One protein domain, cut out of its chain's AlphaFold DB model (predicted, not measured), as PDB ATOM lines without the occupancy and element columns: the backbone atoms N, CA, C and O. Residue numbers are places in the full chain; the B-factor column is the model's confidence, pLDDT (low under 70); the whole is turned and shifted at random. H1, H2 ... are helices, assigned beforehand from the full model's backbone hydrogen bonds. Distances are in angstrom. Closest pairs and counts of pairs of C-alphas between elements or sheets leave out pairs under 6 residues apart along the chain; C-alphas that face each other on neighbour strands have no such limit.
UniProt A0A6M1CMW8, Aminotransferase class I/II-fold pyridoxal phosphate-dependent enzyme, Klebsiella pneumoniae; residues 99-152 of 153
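What this domain is: This is residues 99 to 152 of the 153 residues of the protein "Aminotransferase class I/II-fold pyridoxal phosphate-dependent enzyme" of Klebsiella pneumoniae (UniProt A0A6M1CMW8). One long, straight helix, H1, is followed by a long link that folds back beside it and then turns away again to a short helix, H2, which sticks out with residues 139 to 152 and packs on nothing. The printed part has 54 residues with two named helices, H1 then H2, and no named strand; the class is all helix. The whole is loose, with a radius of gyration of the C-alphas of 13.1 A, and elongated, spanning 38 by 23 by 16 A.

Where its parts are: H1, residues 99 to 120, begins at C-alpha 99 (119.581, 80.835, 88.948) and is 31.9 A long. H2, residues 141 to 150, ends at C-alpha 150 (92.406, 83.295, 69.812).

How they stand to each other: H1 and H2 are apart, with no C-alpha of the one within 8 A of the other. In both helices every O i to N i+4 pair is within hydrogen-bond range.

The domain as a whole: The C-alphas of Phe 99 and Gly 139, the two farthest apart, are 38.9 A apart. The long link has 20 residues, 121 to 140. The printed part has no cut, and no printed residue has a pLDDT under 70.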
ATOM      1  N   PHE A  99     120.906  81.050  89.528       98.44
ATOM      2  CA  PHE A  99     119.581  80.835  88.948       98.44
ATOM      3  C   PHE A  99     118.502  81.718  89.586       98.44
ATOM      4  O   PHE A  99     117.653  82.253  88.875       98.44
ATOM      5  N   ILE A 100     118.521  81.905  90.908       97.62
ATOM      6  CA  ILE A 100     117.533  82.747  91.602       97.62
ATOM      7  C   ILE A 100     117.650  84.213  91.182       97.62
ATOM      8  O   ILE A 100     116.626  84.859  90.937       97.62
ATOM      9  N   ASP A 101     118.872  84.725  91.054       97.56
ATOM     10  CA  ASP A 101     119.114  86.089  90.582       97.56
ATOM     11  C   ASP A 101     118.657  86.257  89.128       97.56
ATOM     12  O   ASP A 101     117.958  87.219  88.803       97.56
ATOM     13  N   TYR A 102     118.957  85.274  88.274       98.50
ATOM     14  CA  TYR A 102     118.468  85.232  86.895       98.50
ATOM     15  C   TYR A 102     116.932  85.197  86.818       98.50
ATOM     16  O   TYR A 102     116.331  85.988  86.091       98.50
ATOM     17  N   SER A 103     116.284  84.319  87.586       98.38
ATOM     18  CA  SER A 103     114.823  84.150  87.627       98.38
ATOM     19  C   SER A 103     114.117  85.449  88.036       98.38
ATOM     20  O   SER A 103     113.145  85.876  87.398       98.38
ATOM     21  N   ARG A 104     114.658  86.139  89.051       98.00
ATOM     22  CA  ARG A 104     114.195  87.466  89.480       98.00
ATOM     23  C   ARG A 104     114.365  88.497  88.370       98.00
ATOM     24  O   ARG A 104     113.381  89.110  87.967       98.00
ATOM     25  N   HIS A 105     115.577  88.631  87.835       98.25
ATOM     26  CA  HIS A 105     115.891  89.621  86.809       98.25
ATOM     27  C   HIS A 105     115.039  89.436  85.545       98.25
ATOM     28  O   HIS A 105     114.462  90.394  85.038       98.25
ATOM     29  N   SER A 106     114.873  88.196  85.077       98.56
ATOM     30  CA  SER A 106     114.006  87.876  83.938       98.56
ATOM     31  C   SER A 106     112.548  88.274  84.194       98.56
ATOM     32  O   SER A 106     111.853  88.726  83.279       98.56
ATOM     33  N   THR A 107     112.069  88.113  85.429       98.44
ATOM     34  CA  THR A 107     110.715  88.527  85.825       98.44
ATOM     35  C   THR A 107     110.597  90.049  85.871       98.44
ATOM     36  O   THR A 107     109.578  90.590  85.441       98.44
ATOM     37  N   ASP A 108     111.637  90.745  86.332       97.88
ATOM     38  CA  ASP A 108     111.677  92.207  86.380       97.88
ATOM     39  C   ASP A 108     111.620  92.823  84.981       97.88
ATOM     40  O   ASP A 108     110.740  93.644  84.716       97.88
ATOM     41  N   VAL A 109     112.443  92.327  84.054       98.56
ATOM     42  CA  VAL A 109     112.413  92.736  82.640       98.56
ATOM     43  C   VAL A 109     111.034  92.477  82.021       98.56
ATOM     44  O   VAL A 109     110.462  93.348  81.369       98.56
ATOM     45  N   SER A 110     110.447  91.301  82.267       98.56
ATOM     46  CA  SER A 110     109.110  90.962  81.750       98.56
ATOM     47  C   SER A 110     108.023  91.893  82.295       98.56
ATOM     48  O   SER A 110     107.120  92.304  81.562       98.56
ATOM     49  N   ARG A 111     108.111  92.261  83.579       98.44
ATOM     50  CA  ARG A 111     107.182  93.201  84.217       98.44
ATOM     51  C   ARG A 111     107.254  94.573  83.557       98.44
ATOM     52  O   ARG A 111     106.206  95.162  83.301       98.44
ATOM     53  N   GLU A 112     108.453  95.065  83.260       98.25
ATOM     54  CA  GLU A 112     108.653  96.356  82.593       98.25
ATOM     55  C   GLU A 112     108.041  96.384  81.190       98.25
ATOM     56  O   GLU A 112     107.346  97.346  80.859       98.25
ATOM     57  N   ILE A 113     108.209  95.309  80.410       98.69
ATOM     58  CA  ILE A 113     107.617  95.177  79.068       98.69
ATOM     59  C   ILE A 113     106.089  95.300  79.134       98.69
ATOM     60  O   ILE A 113     105.493  96.113  78.424       98.69
ATOM     61  N   VAL A 114     105.439  94.534  80.018       98.38
ATOM     62  CA  VAL A 114     103.972  94.564  80.150       98.38
ATOM     63  C   VAL A 114     103.494  95.911  80.694       98.38
ATOM     64  O   VAL A 114     102.519  96.469  80.195       98.38
ATOM     65  N   VAL A 115     104.186  96.477  81.688       98.44
ATOM     66  CA  VAL A 115     103.847  97.795  82.247       98.44
ATOM     67  C   VAL A 115     103.970  98.902  81.198       98.44
ATOM     68  O   VAL A 115     103.132  99.804  81.186       98.44
ATOM     69  N   ALA A 116     104.971  98.852  80.317       98.62
ATOM     70  CA  ALA A 116     105.117  99.814  79.228       98.62
ATOM     71  C   ALA A 116     103.902  99.785  78.288       98.62
ATOM     72  O   ALA A 116     103.304 100.832  78.044       98.62
ATOM     73  N   ALA A 117     103.464  98.592  77.870       98.38
ATOM     74  CA  ALA A 117     102.270  98.430  77.040       98.38
ATOM     75  C   ALA A 117     100.991  98.913  77.750       98.38
ATOM     76  O   ALA A 117     100.174  99.622  77.165       98.38
ATOM     77  N   LEU A 118     100.819  98.592  79.038       98.38
ATOM     78  CA  LEU A 118      99.663  99.057  79.814       98.38
ATOM     79  C   LEU A 118      99.629 100.588  79.939       98.38
ATOM     80  O   LEU A 118      98.551 101.178  79.858       98.38
ATOM     81  N   LYS A 119     100.791 101.237  80.100       98.19
ATOM     82  CA  LYS A 119     100.907 102.704  80.114       98.19
ATOM     83  C   LYS A 119     100.539 103.312  78.763       98.19
ATOM     84  O   LYS A 119      99.754 104.253  78.740       98.19
ATOM     85  N   GLU A 120     101.063 102.771  77.665       98.44
ATOM     86  CA  GLU A 120     100.744 103.225  76.304       98.44
ATOM     87  C   GLU A 120      99.235 103.148  76.022       98.44
ATOM     88  O   GLU A 120      98.636 104.085  75.495       98.44
ATOM     89  N   LEU A 121      98.594 102.067  76.471       97.56
ATOM     90  CA  LEU A 121      97.155 101.847  76.334       97.56
ATOM     91  C   LEU A 121      96.303 102.619  77.355       97.56
ATOM     92  O   LEU A 121      95.077 102.507  77.332       97.56
ATOM     93  N   ASN A 122      96.919 103.387  78.260       97.31
ATOM     94  CA  ASN A 122      96.252 104.062  79.377       97.31
ATOM     95  C   ASN A 122      95.386 103.114  80.235       97.31
ATOM     96  O   ASN A 122      94.326 103.497  80.740       97.31
ATOM     97  N   LEU A 123      95.827 101.864  80.412       97.81
ATOM     98  CA  LEU A 123      95.157 100.863  81.240       97.81
ATOM     99  C   LEU A 123      95.699 100.905  82.678       97.81
ATOM    100  O   LEU A 123      96.888 100.665  82.893       97.81
ATOM    101  N   PRO A 124      94.849 101.163  83.692       98.00
ATOM    102  CA  PRO A 124      95.271 101.125  85.089       98.00
ATOM    103  C   PRO A 124      95.760  99.738  85.514       98.00
ATOM    104  O   PRO A 124      95.158  98.726  85.153       98.00
ATOM    105  N   TYR A 125      96.789  99.688  86.356       98.25
ATOM    106  CA  TYR A 125      97.309  98.455  86.946       98.25
ATOM    107  C   TYR A 125      97.783  98.680  88.382       98.25
ATOM    108  O   TYR A 125      98.114  99.801  88.772       98.25
ATOM    109  N   ALA A 126      97.801  97.609  89.171       97.81
ATOM    110  CA  ALA A 126      98.407  97.618  90.494       97.81
ATOM    111  C   ALA A 126      99.928  97.398  90.372       97.81
ATOM    112  O   ALA A 126     100.341  96.523  89.600       97.81
ATOM    113  N   PRO A 127     100.770  98.130  91.129       95.56
ATOM    114  CA  PRO A 127     102.191  97.815  91.235       95.56
ATOM    115  C   PRO A 127     102.385  96.348  91.625       95.56
ATOM    116  O   PRO A 127     101.768  95.866  92.575       95.56
ATOM    117  N   SER A 128     103.222  95.629  90.877       97.44
ATOM    118  CA  SER A 128     103.455  94.205  91.106       97.44
ATOM    119  C   SER A 128     104.785  93.966  91.806       97.44
ATOM    120  O   SER A 128     105.823  94.444  91.357       97.44
ATOM    121  N   GLN A 129     104.726  93.171  92.872       97.25
ATOM    122  CA  GLN A 129     105.864  92.612  93.607       97.25
ATOM    123  C   GLN A 129     105.909  91.076  93.456       97.25
ATOM    124  O   GLN A 129     106.389  90.358  94.327       97.25
ATOM    125  N   ALA A 130     105.326  90.563  92.368       97.69
ATOM    126  CA  ALA A 130     105.189  89.142  92.061       97.69
ATOM    127  C   ALA A 130     105.599  88.863  90.604       97.69
ATOM    128  O   ALA A 130     106.113  89.741  89.907       97.69
ATOM    129  N   ASN A 131     105.342  87.650  90.117       97.94
ATOM    130  CA  ASN A 131     105.580  87.246  88.727       97.94
ATOM    131  C   ASN A 131     104.334  87.376  87.824       97.94
ATOM    132  O   ASN A 131     104.211  86.676  86.823       97.94
ATOM    133  N   PHE A 132     103.394  88.249  88.188       98.44
ATOM    134  CA  PHE A 132     102.194  88.572  87.409       98.44
ATOM    135  C   PHE A 132     101.782  90.025  87.652       98.44
ATOM    136  O   PHE A 132     102.193  90.630  88.640       98.44
ATOM    137  N   ILE A 133     100.946  90.591  86.783       98.50
ATOM    138  CA  ILE A 133     100.400  91.946  86.940       98.50
ATOM    139  C   ILE A 133      98.880  91.859  86.986       98.50
ATOM    140  O   ILE A 133      98.261  91.188  86.163       98.50
ATOM    141  N   PHE A 134      98.277  92.570  87.937       98.38
ATOM    142  CA  PHE A 134      96.836  92.775  87.976       98.38
ATOM    143  C   PHE A 134      96.505  94.128  87.342       98.38
ATOM    144  O   PHE A 134      96.943  95.169  87.837       98.38
ATOM    145  N   HIS A 135      95.749  94.118  86.244       98.06
ATOM    146  CA  HIS A 135      95.361  95.329  85.524       98.06
ATOM    147  C   HIS A 135      93.858  95.380  85.259       98.06
ATOM    148  O   HIS A 135      93.159  94.365  85.263       98.06
ATOM    149  N   LYS A 136      93.350  96.591  85.030       97.06
ATOM    150  CA  LYS A 136      91.953  96.833  84.694       97.06
ATOM    151  C   LYS A 136      91.688  96.430  83.246       97.06
ATOM    152  O   LYS A 136      92.438  96.796  82.342       97.06
ATOM    153  N   VAL A 137      90.568  95.747  83.036       96.06
ATOM    154  CA  VAL A 137      89.946  95.550  81.723       96.06
ATOM    155  C   VAL A 137      88.754  96.505  81.642       96.06
ATOM    156  O   VAL A 137      87.933  96.549  82.555       96.06
ATOM    157  N   THR A 138      88.690  97.332  80.597       91.44
ATOM    158  CA  THR A 138      87.641  98.360  80.428       91.44
ATOM    159  C   THR A 138      86.364  97.834  79.767       91.44
ATOM    160  O   THR A 138      85.346  98.519  79.803       91.44
ATOM    161  N   GLY A 139      86.404  96.625  79.201       92.06
ATOM    162  CA  GLY A 139      85.256  95.913  78.636       92.06
ATOM    163  C   GLY A 139      84.936  94.612  79.377       92.06
ATOM    164  O   GLY A 139      85.308  94.424  80.534       92.06
ATOM    165  N   ASP A 140      84.256  93.694  78.692       96.44
ATOM    166  CA  ASP A 140      83.930  92.375  79.234       96.44
ATOM    167  C   ASP A 140      85.174  91.471  79.329       96.44
ATOM    168  O   ASP A 140      85.875  91.224  78.342       96.44
ATOM    169  N   VAL A 141      85.431  90.946  80.531       96.81
ATOM    170  CA  VAL A 141      86.605  90.107  80.821       96.81
ATOM    171  C   VAL A 141      86.568  88.794  80.038       96.81
ATOM    172  O   VAL A 141      87.619  88.333  79.595       96.81
ATOM    173  N   LYS A 142      85.387  88.204  79.803       97.56
ATOM    174  CA  LYS A 142      85.281  86.942  79.047       97.56
ATOM    175  C   LYS A 142      85.669  87.140  77.586       97.56
ATOM    176  O   LYS A 142      86.407  86.335  77.029       97.56
ATOM    177  N   THR A 143      85.224  88.240  76.988       98.06
ATOM    178  CA  THR A 143      85.590  88.631  75.623       98.06
ATOM    179  C   THR A 143      87.089  88.897  75.514       98.06
ATOM    180  O   THR A 143      87.716  88.457  74.553       98.06
ATOM    181  N   TYR A 144      87.688  89.567  76.503       97.50
ATOM    182  CA  TYR A 144      89.139  89.763  76.565       97.50
ATOM    183  C   TYR A 144      89.900  88.430  76.613       97.50
ATOM    184  O   TYR A 144      90.785  88.207  75.791       97.50
ATOM    185  N   GLN A 145      89.514  87.518  77.512       97.88
ATOM    186  CA  GLN A 145      90.126  86.189  77.628       97.88
ATOM    187  C   GLN A 145      89.982  85.371  76.340       97.88
ATOM    188  O   GLN A 145      90.943  84.747  75.901       97.88
ATOM    189  N   GLN A 146      88.804  85.396  75.716       98.38
ATOM    190  CA  GLN A 146      88.556  84.681  74.467       98.38
ATOM    191  C   GLN A 146      89.433  85.218  73.328       98.38
ATOM    192  O   GLN A 146      90.054  84.430  72.622       98.38
ATOM    193  N   ARG A 147      89.546  86.545  73.188       98.00
ATOM    194  CA  ARG A 147      90.399  87.168  72.163       98.00
ATOM    195  C   ARG A 147      91.884  86.920  72.409       98.00
ATOM    196  O   ARG A 147      92.616  86.690  71.452       98.00
ATOM    197  N   MET A 148      92.333  86.940  73.665       97.75
ATOM    198  CA  MET A 148      93.709  86.558  74.007       97.75
ATOM    199  C   MET A 148      93.983  85.102  73.618       97.75
ATOM    200  O   MET A 148      94.941  84.836  72.895       97.75
ATOM    201  N   LYS A 149      93.059  84.190  73.946       98.12
ATOM    202  CA  LYS A 149      93.153  82.775  73.569       98.12
ATOM    203  C   LYS A 149      93.190  82.562  72.052       98.12
ATOM    204  O   LYS A 149      93.955  81.727  71.575       98.12
ATOM    205  N   GLU A 150      92.388  83.304  71.288       98.50
ATOM    206  CA  GLU A 150      92.406  83.295  69.812       98.50
ATOM    207  C   GLU A 150      93.753  83.754  69.233       98.50
ATOM    208  O   GLU A 150      94.096  83.371  68.118       98.50
ATOM    209  N   ASN A 151      94.534  84.514  70.005       98.06
ATOM    210  CA  ASN A 151      95.900  84.932  69.684       98.06
ATOM    211  C   ASN A 151      96.972  84.085  70.402       98.06
ATOM    212  O   ASN A 151      98.130  84.488  70.460       98.06
ATOM    213  N   HIS A 152      96.603  82.907  70.916       97.38
ATOM    214  CA  HIS A 152      97.500  81.956  71.587       97.38
ATOM    215  C   HIS A 152      98.150  82.476  72.880       97.38
ATOM    216  O   HIS A 152      99.276  82.092  73.206       97.38
TER     217      HIS A 152